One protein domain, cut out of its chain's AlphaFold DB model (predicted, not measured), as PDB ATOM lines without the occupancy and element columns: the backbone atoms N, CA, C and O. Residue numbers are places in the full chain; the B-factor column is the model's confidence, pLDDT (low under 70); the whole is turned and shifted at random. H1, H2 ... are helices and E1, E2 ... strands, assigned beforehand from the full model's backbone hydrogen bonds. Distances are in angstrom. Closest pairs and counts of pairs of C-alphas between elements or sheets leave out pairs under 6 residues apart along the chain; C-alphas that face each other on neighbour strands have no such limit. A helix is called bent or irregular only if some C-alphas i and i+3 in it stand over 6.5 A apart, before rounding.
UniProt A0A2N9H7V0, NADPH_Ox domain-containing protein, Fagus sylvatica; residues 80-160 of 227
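What this domain is: This is residues 80 to 160 of the 227 residues of the protein "NADPH_Ox domain-containing protein" of Fagus sylvatica (UniProt A0A2N9H7V0). Four helices pack in a closed round, H1 on H2, H2 on H3, H3 on H4 and H4 back on H1, with H3 crossing H2 and H4. A tiny two-stranded antiparallel sheet, E1 beside E2, joins the round next to the second half of H1 and the beginnings of H2 and H4. The printed part has 81 residues, in the order H1, E1, H2, H3, E2, H4, and its class is mostly helix. It is compact and rounded, with a radius of gyration of the C-alphas of 12.1 A and spans of 37 by 28 by 23 A.

Where its parts are: H1, residues 87 to 101, is 21.1 A long and begins at C-alpha 87 (142.586, 142.906, 270.282). E1 is residues 108 to 110, and H2, residues 111 to 117, follows by a tight link. H2 is irregular: C-alphas 112 and 115 are 7.2 A apart. H3, residues 124 to 135, measures 16.3 A. E2 is residues 143 to 145, with H4, residues 146 to 157, directly after it; H4 measures 16.5 A and ends at C-alpha 157 (139.539, 140.279, 261.350).

How they stand to each other: The helix packing is mostly crossed, most touching pairs being at more than a shallow tilt. H1 touches H2 at a steep tilt of 42 degrees, opposite ways, closest at the C-alphas of Arg 93 and Cys 117, 5.4 A. H1 touches H4 at 33 degrees, a tilt only just shallow, opposite ways; the C-alphas of Phe 94 and Lys 146 are closest, 7.2 A. H3 is about perpendicular to H2, 73 degrees, and touches it, closest at the C-alphas of Gly 115 and Ala 127, 4.9 A. With residues 131 to 135 alone H3 touches H4, at 83 degrees; the closest C-alphas, of Leu 134 and Phe 152, are 6.2 A apart. E1 and E2 are antiparallel, with N 109 and O 144 at 3.0 A. Each O i to N i+4 pair is within hydrogen-bond range in H3 and H4, 9 of 11 in H1 and 1 of 3 in H2, where 3 of 4 O i to N i+3 pairs are.

The domain as a whole: The C-alphas of Asn 102 and Phe 160, the two farthest apart, are 37.3 A apart. The printed part has no cut and no long link. Its mean pLDDT is 84.5, with residues 80 to 84, 102 and 137 to 139 under 70.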
ATOM      1  N   MET A  80     146.290 139.787 257.232       58.97
ATOM      2  CA  MET A  80     145.314 140.555 258.013       58.97
ATOM      3  C   MET A  80     144.512 139.686 258.994       58.97
ATOM      4  O   MET A  80     144.008 140.222 259.972       58.97
ATOM      5  N   GLY A  81     144.402 138.373 258.744       49.34
ATOM      6  CA  GLY A  81     143.547 137.443 259.497       49.34
ATOM      7  C   GLY A  81     144.273 136.287 260.197       49.34
ATOM      8  O   GLY A  81     143.611 135.425 260.778       49.34
ATOM      9  N   ASN A  82     145.606 136.222 260.151       51.25
ATOM     10  CA  ASN A  82     146.387 135.196 260.834       51.25
ATOM     11  C   ASN A  82     146.307 135.477 262.339       51.25
ATOM     12  O   ASN A  82     146.997 136.351 262.861       51.25
ATOM     13  N   GLY A  83     145.395 134.759 262.997       50.97
ATOM     14  CA  GLY A  83     144.911 134.947 264.368       50.97
ATOM     15  C   GLY A  83     145.917 134.754 265.504       50.97
ATOM     16  O   GLY A  83     145.606 134.080 266.476       50.97
ATOM     17  N   GLU A  84     147.096 135.363 265.412       56.62
ATOM     18  CA  GLU A  84     148.026 135.537 266.537       56.62
ATOM     19  C   GLU A  84     147.973 136.948 267.134       56.62
ATOM     20  O   GLU A  84     148.609 137.213 268.148       56.62
ATOM     21  N   MET A  85     147.237 137.870 266.512       70.81
ATOM     22  CA  MET A  85     147.044 139.213 267.041       70.81
ATOM     23  C   MET A  85     145.677 139.281 267.693       70.81
ATOM     24  O   MET A  85     144.667 139.266 267.002       70.81
ATOM     25  N   GLU A  86     145.627 139.323 269.019       86.31
ATOM     26  CA  GLU A  86     144.379 139.580 269.723       86.31
ATOM     27  C   GLU A  86     144.163 141.088 269.863       86.31
ATOM     28  O   GLU A  86     145.109 141.882 269.904       86.31
ATOM     29  N   TRP A  87     142.898 141.504 269.994       91.88
ATOM     30  CA  TRP A  87     142.586 142.906 270.282       91.88
ATOM     31  C   TRP A  87     143.327 143.411 271.530       91.88
ATOM     32  O   TRP A  87     143.800 144.545 271.540       91.88
ATOM     33  N   ASN A  88     143.496 142.554 272.543       92.38
ATOM     34  CA  ASN A  88     144.203 142.885 273.780       92.38
ATOM     35  C   ASN A  88     145.636 143.382 273.521       92.38
ATOM     36  O   ASN A  88     146.058 144.377 274.109       92.38
ATOM     37  N   ASP A  89     146.367 142.747 272.599       91.38
ATOM     38  CA  ASP A  89     147.738 143.144 272.263       91.38
ATOM     39  C   ASP A  89     147.773 144.498 271.545       91.38
ATOM     40  O   ASP A  89     148.643 145.339 271.792       91.38
ATOM     41  N   VAL A  90     146.821 144.720 270.634       93.00
ATOM     42  CA  VAL A  90     146.660 145.987 269.905       93.00
ATOM     43  C   VAL A  90     146.320 147.114 270.883       93.00
ATOM     44  O   VAL A  90     146.936 148.182 270.851       93.00
ATOM     45  N   GLU A  91     145.392 146.852 271.800       95.00
ATOM     46  CA  GLU A  91     144.950 147.764 272.848       95.00
ATOM     47  C   GLU A  91     146.086 148.143 273.808       95.00
ATOM     48  O   GLU A  91     146.251 149.322 274.132       95.00
ATOM     49  N   GLU A  92     146.916 147.186 274.232       94.25
ATOM     50  CA  GLU A  92     148.074 147.467 275.083       94.25
ATOM     51  C   GLU A  92     149.074 148.398 274.378       94.25
ATOM     52  O   GLU A  92     149.534 149.396 274.952       94.25
ATOM     53  N   ARG A  93     149.380 148.122 273.102       94.62
ATOM     54  CA  ARG A  93     150.267 148.972 272.293       94.62
ATOM     55  C   ARG A  93     149.692 150.374 272.107       94.62
ATOM     56  O   ARG A  93     150.446 151.342 272.229       94.62
ATOM     57  N   PHE A  94     148.384 150.491 271.874       95.44
ATOM     58  CA  PHE A  94     147.696 151.780 271.795       95.44
ATOM     59  C   PHE A  94     147.859 152.576 273.088       95.44
ATOM     60  O   PHE A  94     148.280 153.732 273.050       95.44
ATOM     61  N   ASN A  95     147.575 151.956 274.238       93.88
ATOM     62  CA  ASN A  95     147.655 152.628 275.533       93.88
ATOM     63  C   ASN A  95     149.074 153.162 275.784       93.88
ATOM     64  O   ASN A  95     149.232 154.304 276.214       93.88
ATOM     65  N   ARG A  96     150.117 152.392 275.437       92.81
ATOM     66  CA  ARG A  96     151.517 152.836 275.543       92.81
ATOM     67  C   ARG A  96     151.821 154.061 274.678       92.81
ATOM     68  O   ARG A  96     152.520 154.962 275.137       92.81
ATOM     69  N   LEU A  97     151.311 154.103 273.448       91.62
ATOM     70  CA  LEU A  97     151.496 155.247 272.552       91.62
ATOM     71  C   LEU A  97     150.722 156.473 273.044       91.62
ATOM     72  O   LEU A  97     151.273 157.572 273.091       91.62
ATOM     73  N   ALA A  98     149.477 156.289 273.478       89.81
ATOM     74  CA  ALA A  98     148.617 157.379 273.919       89.81
ATOM     75  C   ALA A  98     149.171 158.139 275.137       89.81
ATOM     76  O   ALA A  98     149.038 159.361 275.202       89.81
ATOM     77  N   LEU A  99     149.870 157.451 276.052       84.38
ATOM     78  CA  LEU A  99     150.555 158.076 277.196       84.38
ATOM     79  C   LEU A  99     151.599 159.124 276.781       84.38
ATOM     80  O   LEU A  99     151.885 160.049 277.538       84.38
ATOM     81  N   THR A 100     152.183 158.981 275.590       78.94
ATOM     82  CA  THR A 100     153.233 159.889 275.102       78.94
ATOM     83  C   THR A 100     152.684 161.117 274.380       78.94
ATOM     84  O   THR A 100     153.407 162.097 274.216       78.94
ATOM     85  N   GLN A 101     151.419 161.083 273.948       74.06
ATOM     86  CA  GLN A 101     150.885 162.070 273.014       74.06
ATOM     87  C   GLN A 101     150.342 163.332 273.699       74.06
ATOM     88  O   GLN A 101     150.516 164.404 273.139       74.06
ATOM     89  N   ASN A 102     149.761 163.270 274.908       65.75
ATOM     90  CA  ASN A 102     149.284 164.445 275.679       65.75
ATOM     91  C   ASN A 102     148.575 165.546 274.840       65.75
ATOM     92  O   ASN A 102     148.724 166.736 275.117       65.75
ATOM     93  N   VAL A 103     147.814 165.169 273.802       71.62
ATOM     94  CA  VAL A 103     147.201 166.123 272.848       71.62
ATOM     95  C   VAL A 103     145.822 166.614 273.314       71.62
ATOM     96  O   VAL A 103     145.275 167.562 272.756       71.62
ATOM     97  N   GLY A 104     145.240 166.031 274.363       73.44
ATOM     98  CA  GLY A 104     143.920 166.436 274.830       73.44
ATOM     99  C   GLY A 104     143.342 165.525 275.911       73.44
ATOM    100  O   GLY A 104     144.070 164.719 276.489       73.44
ATOM    101  N   PRO A 105     142.034 165.660 276.196       79.00
ATOM    102  CA  PRO A 105     141.361 164.874 277.229       79.00
ATOM    103  C   PRO A 105     141.174 163.401 276.837       79.00
ATOM    104  O   PRO A 105     141.022 162.560 277.718       79.00
ATOM    105  N   GLU A 106     141.177 163.087 275.539       85.00
ATOM    106  CA  GLU A 106     141.015 161.727 275.027       85.00
ATOM    107  C   GLU A 106     142.371 161.127 274.613       85.00
ATOM    108  O   GLU A 106     143.158 161.803 273.938       85.00
ATOM    109  N   PRO A 107     142.667 159.865 274.983       89.69
ATOM    110  CA  PRO A 107     143.866 159.179 274.524       89.69
ATOM    111  C   PRO A 107     143.819 158.962 273.007       89.69
ATOM    112  O   PRO A 107     142.870 158.385 272.474       89.69
ATOM    113  N   VAL A 108     144.877 159.389 272.319       93.31
ATOM    114  CA  VAL A 108     145.032 159.257 270.866       93.31
ATOM    115  C   VAL A 108     146.441 158.803 270.505       93.31
ATOM    116  O   VAL A 108     147.395 159.088 271.227       93.31
ATOM    117  N   MET A 109     146.585 158.146 269.358       93.25
ATOM    118  CA  MET A 109     147.881 157.831 268.743       93.25
ATOM    119  C   MET A 109     148.056 158.587 267.422       93.25
ATOM    120  O   MET A 109     147.066 158.987 266.805       93.25
ATOM    121  N   LYS A 110     149.299 158.780 266.963       92.06
ATOM    122  CA  LYS A 110     149.551 159.355 265.634       92.06
ATOM    123  C   LYS A 110     149.284 158.326 264.543       92.06
ATOM    124  O   LYS A 110     149.494 157.133 264.734       92.06
ATOM    125  N   TRP A 111     148.926 158.825 263.365       90.69
ATOM    126  CA  TRP A 111     148.836 158.055 262.127       90.69
ATOM    127  C   TRP A 111     150.093 157.214 261.877       90.69
ATOM    128  O   TRP A 111     149.996 156.024 261.601       90.69
ATOM    129  N   SER A 112     151.277 157.816 262.042       91.50
ATOM    130  CA  SER A 112     152.573 157.153 261.843       91.50
ATOM    131  C   SER A 112     152.785 155.929 262.731       91.50
ATOM    132  O   SER A 112     153.582 155.058 262.397       91.50
ATOM    133  N   ASP A 113     152.082 155.862 263.861       93.50
ATOM    134  CA  ASP A 113     152.262 154.811 264.853       93.50
ATOM    135  C   ASP A 113     151.329 153.612 264.580       93.50
ATOM    136  O   ASP A 113     151.399 152.601 265.281       93.50
ATOM    137  N   PHE A 114     150.461 153.701 263.559       93.12
ATOM    138  CA  PHE A 114     149.482 152.665 263.214       93.12
ATOM    139  C   PHE A 114     150.135 151.311 262.965       93.12
ATOM    140  O   PHE A 114     149.778 150.340 263.629       93.12
ATOM    141  N   GLY A 115     151.151 151.264 262.097       91.25
ATOM    142  CA  GLY A 115     151.863 150.025 261.790       91.25
ATOM    143  C   GLY A 115     152.438 149.356 263.036       91.25
ATOM    144  O   GLY A 115     152.290 148.155 263.202       91.25
ATOM    145  N   PHE A 116     153.004 150.118 263.974       91.38
ATOM    146  CA  PHE A 116     153.467 149.553 265.243       91.38
ATOM    147  C   PHE A 116     152.319 148.976 266.080       91.38
ATOM    148  O   PHE A 116     152.446 147.905 266.674       91.38
ATOM    149  N   CYS A 117     151.191 149.679 266.137       92.69
ATOM    150  CA  CYS A 117     150.050 149.277 266.947       92.69
ATOM    151  C   CYS A 117     149.397 147.981 266.444       92.69
ATOM    152  O   CYS A 117     149.003 147.148 267.261       92.69
ATOM    153  N   ILE A 118     149.392 147.749 265.131       90.00
ATOM    154  CA  ILE A 118     148.885 146.517 264.511       90.00
ATOM    155  C   ILE A 118     149.998 145.538 264.103       90.00
ATOM    156  O   ILE A 118     149.804 144.748 263.194       90.00
ATOM    157  N   GLY A 119     151.187 145.600 264.717       87.25
ATOM    158  CA  GLY A 119     152.261 144.611 264.509       87.25
ATOM    159  C   GLY A 119     152.906 144.580 263.111       87.25
ATOM    160  O   GLY A 119     153.578 143.614 262.761       87.25
ATOM    161  N   MET A 120     152.744 145.641 262.323       87.00
ATOM    162  CA  MET A 120     153.296 145.844 260.978       87.00
ATOM    163  C   MET A 120     154.464 146.850 260.959       87.00
ATOM    164  O   MET A 120     154.700 147.538 259.966       87.00
ATOM    165  N   GLN A 121     155.234 146.959 262.048       85.69
ATOM    166  CA  GLN A 121     156.349 147.914 262.170       85.69
ATOM    167  C   GLN A 121     157.485 147.707 261.153       85.69
ATOM    168  O   GLN A 121     158.297 148.605 260.955       85.69
ATOM    169  N   GLN A 122     157.570 146.527 260.533       82.19
ATOM    170  CA  GLN A 122     158.582 146.216 259.517       82.19
ATOM    171  C   GLN A 122     158.194 146.701 258.110       82.19
ATOM    172  O   GLN A 122     159.043 146.698 257.222       82.19
ATOM    173  N   SER A 123     156.939 147.114 257.913       83.44
ATOM    174  CA  SER A 123     156.381 147.570 256.635       83.44
ATOM    175  C   SER A 123     155.501 148.818 256.837       83.44
ATOM    176  O   SER A 123     154.283 148.761 256.628       83.44
ATOM    177  N   PRO A 124     156.074 149.943 257.305       85.88
ATOM    178  CA  PRO A 124     155.301 151.127 257.672       85.88
ATOM    179  C   PRO A 124     154.597 151.786 256.478       85.88
ATOM    180  O   PRO A 124     153.488 152.290 256.635       85.88
ATOM    181  N   GLU A 125     155.182 151.750 255.278       86.06
ATOM    182  CA  GLU A 125     154.566 152.271 254.050       86.06
ATOM    183  C   GLU A 125     153.278 151.513 253.732       86.06
ATOM    184  O   GLU A 125     152.230 152.116 253.507       86.06
ATOM    185  N   PHE A 126     153.343 150.184 253.812       86.44
ATOM    186  CA  PHE A 126     152.184 149.329 253.620       86.44
ATOM    187  C   PHE A 126     151.123 149.564 254.702       86.44
ATOM    188  O   PHE A 126     149.944 149.706 254.394       86.44
ATOM    189  N   ALA A 127     151.529 149.655 255.972       89.50
ATOM    190  CA  ALA A 127     150.603 149.914 257.070       89.50
ATOM    191  C   ALA A 127     149.870 151.259 256.908       89.50
ATOM    192  O   ALA A 127     148.686 151.359 257.223       89.50
ATOM    193  N   ASN A 128     150.547 152.284 256.383       89.56
ATOM    194  CA  ASN A 128     149.933 153.577 256.087       89.56
ATOM    195  C   ASN A 128     148.911 153.487 254.946       89.56
ATOM    196  O   ASN A 128     147.845 154.093 255.037       89.56
ATOM    197  N   GLU A 129     149.208 152.726 253.893       88.69
ATOM    198  CA  GLU A 129     148.270 152.484 252.790       88.69
ATOM    199  C   GLU A 129     147.060 151.655 253.244       88.69
ATOM    200  O   GLU A 129     145.924 151.979 252.900       88.69
ATOM    201  N   LEU A 130     147.272 150.664 254.111       90.12
ATOM    202  CA  LEU A 130     146.194 149.912 254.751       90.12
ATOM    203  C   LEU A 130     145.307 150.820 255.608       90.12
ATOM    204  O   LEU A 130     144.086 150.758 255.504       90.12
ATOM    205  N   LEU A 131     145.890 151.711 256.414       91.50
ATOM    206  CA  LEU A 131     145.109 152.674 257.191       91.50
ATOM    207  C   LEU A 131     144.312 153.630 256.295       91.50
ATOM    208  O   LEU A 131     143.160 153.931 256.609       91.50
ATOM    209  N   ARG A 132     144.899 154.091 255.181       90.75
ATOM    210  CA  ARG A 132     144.192 154.897 254.173       90.75
ATOM    211  C   ARG A 132     142.959 154.152 253.668       90.75
ATOM    212  O   ARG A 132     141.861 154.698 253.757       90.75
ATOM    213  N   ALA A 133     143.127 152.913 253.218       90.25
ATOM    214  CA  ALA A 133     142.032 152.077 252.732       90.25
ATOM    215  C   ALA A 133     140.959 151.840 253.813       90.25
ATOM    216  O   ALA A 133     139.764 152.000 253.574       90.25
ATOM    217  N   LEU A 134     141.374 151.546 255.050       90.00
ATOM    218  CA  LEU A 134     140.459 151.311 256.172       90.00
ATOM    219  C   LEU A 134     139.636 152.549 256.544       90.00
ATOM    220  O   LEU A 134     138.485 152.405 256.966       90.00
ATOM    221  N   ARG A 135     140.202 153.751 256.388       89.31
ATOM    222  CA  ARG A 135     139.497 155.019 256.621       89.31
ATOM    223  C   ARG A 135     138.559 155.422 255.490       89.31
ATOM    224  O   ARG A 135     137.551 156.075 255.776       89.31
ATOM    225  N   GLY A 136     138.894 155.072 254.251       84.69
ATOM    226  CA  GLY A 136     138.187 155.543 253.065       84.69
ATOM    227  C   GLY A 136     138.173 157.075 252.976       84.69
ATOM    228  O   GLY A 136     139.149 157.739 253.315       84.69
ATOM    229  N   THR A 137     137.037 157.644 252.564       69.19
ATOM    230  CA  THR A 137     136.848 159.088 252.301       69.19
ATOM    231  C   THR A 137     136.779 159.968 253.554       69.19
ATOM    232  O   THR A 137     136.503 161.165 253.461       69.19
ATOM    233  N   ARG A 138     136.983 159.404 254.749       64.25
ATOM    234  CA  ARG A 138     136.889 160.158 256.004       64.25
ATOM    235  C   ARG A 138     138.081 161.102 256.150       64.25
ATOM    236  O   ARG A 138     139.200 160.751 255.789       64.25
ATOM    237  N   ASP A 139     137.819 162.275 256.727       67.38
ATOM    238  CA  ASP A 139     138.774 163.365 256.944       67.38
ATOM    239  C   ASP A 139     140.199 162.893 257.272       67.38
ATOM    240  O   ASP A 139     140.409 161.989 258.091       67.38
ATOM    241  N   TRP A 140     141.192 163.575 256.690       70.00
ATOM    242  CA  TRP A 140     142.613 163.346 256.955       70.00
ATOM    243  C   TRP A 140     142.983 163.754 258.391       70.00
ATOM    244  O   TRP A 140     143.552 164.811 258.660       70.00
ATOM    245  N   LYS A 141     142.618 162.912 259.360       81.31
ATOM    246  CA  LYS A 141     142.945 163.095 260.773       81.31
ATOM    247  C   LYS A 141     144.326 162.527 261.070       81.31
ATOM    248  O   LYS A 141     144.562 161.334 260.920       81.31
ATOM    249  N   ILE A 142     145.228 163.350 261.582       85.25
ATOM    250  CA  ILE A 142     146.587 162.904 261.942       85.25
ATOM    251  C   ILE A 142     146.570 161.986 263.182       85.25
ATOM    252  O   ILE A 142     147.517 161.241 263.419       85.25
ATOM    253  N   HIS A 143     145.482 162.008 263.953       90.62
ATOM    254  CA  HIS A 143     145.301 161.208 265.160       90.62
ATOM    255  C   HIS A 143     144.278 160.091 264.942       90.62
ATOM    256  O   HIS A 143     143.369 160.231 264.122       90.62
ATOM    257  N   ILE A 144     144.441 158.999 265.685       92.19
ATOM    258  CA  ILE A 144     143.534 157.851 265.727       92.19
ATOM    259  C   ILE A 144     143.101 157.662 267.181       92.19
ATOM    260  O   ILE A 144     143.944 157.558 268.078       92.19
ATOM    261  N   THR A 145     141.793 157.634 267.415       92.94
ATOM    262  CA  THR A 145     141.208 157.282 268.716       92.94
ATOM    263  C   THR A 145     141.209 155.768 268.918       92.94
ATOM    264  O   THR A 145     141.241 154.990 267.962       92.94
ATOM    265  N   LYS A 146     141.098 155.318 270.170       93.94
ATOM    266  CA  LYS A 146     140.978 153.886 270.482       93.94
ATOM    267  C   LYS A 146     139.769 153.240 269.800       93.94
ATOM    268  O   LYS A 146     139.851 152.107 269.337       93.94
ATOM    269  N   CYS A 147     138.658 153.974 269.730       93.12
ATOM    270  CA  CYS A 147     137.432 153.515 269.088       93.12
ATOM    271  C   CYS A 147     137.613 153.346 267.572       93.12
ATOM    272  O   CYS A 147     137.179 152.339 267.015       93.12
ATOM    273  N   GLU A 148     138.270 154.302 266.904       93.81
ATOM    274  CA  GLU A 148     138.606 154.185 265.477       93.81
ATOM    275  C   GLU A 148     139.541 152.994 265.233       93.81
ATOM    276  O   GLU A 148     139.284 152.192 264.340       93.81
ATOM    277  N   LEU A 149     140.571 152.824 266.067       94.19
ATOM    278  CA  LEU A 149     141.488 151.691 265.964       94.19
ATOM    279  C   LEU A 149     140.776 150.341 266.137       94.19
ATOM    280  O   LEU A 149     141.030 149.428 265.360       94.19
ATOM    281  N   HIS A 150     139.870 150.220 267.114       93.38
ATOM    282  CA  HIS A 150     139.072 149.006 267.305       93.38
ATOM    283  C   HIS A 150     138.220 148.695 266.076       93.38
ATOM    284  O   HIS A 150     138.173 147.558 265.622       93.38
ATOM    285  N   HIS A 151     137.590 149.715 265.495       91.56
ATOM    286  CA  HIS A 151     136.805 149.550 264.277       91.56
ATOM    287  C   HIS A 151     137.656 149.048 263.100       91.56
ATOM    288  O   HIS A 151     137.242 148.131 262.392       91.56
ATOM    289  N   PHE A 152     138.853 149.610 262.915       91.19
ATOM    290  CA  PHE A 152     139.801 149.147 261.900       91.19
ATOM    291  C   PHE A 152     140.250 147.708 262.153       91.19
ATOM    292  O   PHE A 152     140.282 146.908 261.223       91.19
ATOM    293  N   TRP A 153     140.546 147.379 263.411       89.94
ATOM    294  CA  TRP A 153     140.934 146.039 263.828       89.94
ATOM    295  C   TRP A 153     139.855 145.003 263.518       89.94
ATOM    296  O   TRP A 153     140.147 144.011 262.855       89.94
ATOM    297  N   CYS A 154     138.601 145.266 263.906       88.19
ATOM    298  CA  CYS A 154     137.478 144.403 263.553       88.19
ATOM    299  C   CYS A 154     137.439 144.188 262.044       88.19
ATOM    300  O   CYS A 154     137.536 143.054 261.605       88.19
ATOM    301  N   ARG A 155     137.422 145.261 261.242       86.56
ATOM    302  CA  ARG A 155     137.307 145.173 259.778       86.56
ATOM    303  C   ARG A 155     138.371 144.270 259.127       86.56
ATOM    304  O   ARG A 155     138.061 143.608 258.144       86.56
ATOM    305  N   MET A 156     139.587 144.218 259.681       85.00
ATOM    306  CA  MET A 156     140.661 143.321 259.221       85.00
ATOM    307  C   MET A 156     140.453 141.852 259.633       85.00
ATOM    308  O   MET A 156     140.869 140.961 258.896       85.00
ATOM    309  N   MET A 157     139.798 141.609 260.772       81.19
ATOM    310  CA  MET A 157     139.539 140.279 261.350       81.19
ATOM    311  C   MET A 157     138.161 139.691 261.015       81.19
ATOM    312  O   MET A 157     137.891 138.533 261.331       81.19
ATOM    313  N   GLU A 158     137.284 140.486 260.405       73.31
ATOM    314  CA  GLU A 158     135.964 140.086 259.914       73.31
ATOM    315  C   GLU A 158     136.062 138.998 258.803       73.31
ATOM    316  O   GLU A 158     137.155 138.692 258.306       73.31
ATOM    317  N   PRO A 159     134.929 138.385 258.388       71.38
ATOM    318  CA  PRO A 159     134.886 137.342 257.361       71.38
ATOM    319  C   PRO A 159     135.616 137.708 256.063       71.38
ATOM    320  O   PRO A 159     135.866 138.871 255.758       71.38
ATOM    321  N   PHE A 160     135.940 136.686 255.270       70.81
ATOM    322  CA  PHE A 160     136.728 136.796 254.036       70.81
ATOM    323  C   PHE A 160     136.292 137.943 253.102       70.81
ATOM    324  O   PHE A 160     137.152 138.656 252.588       70.81
TER     325      PHE A 160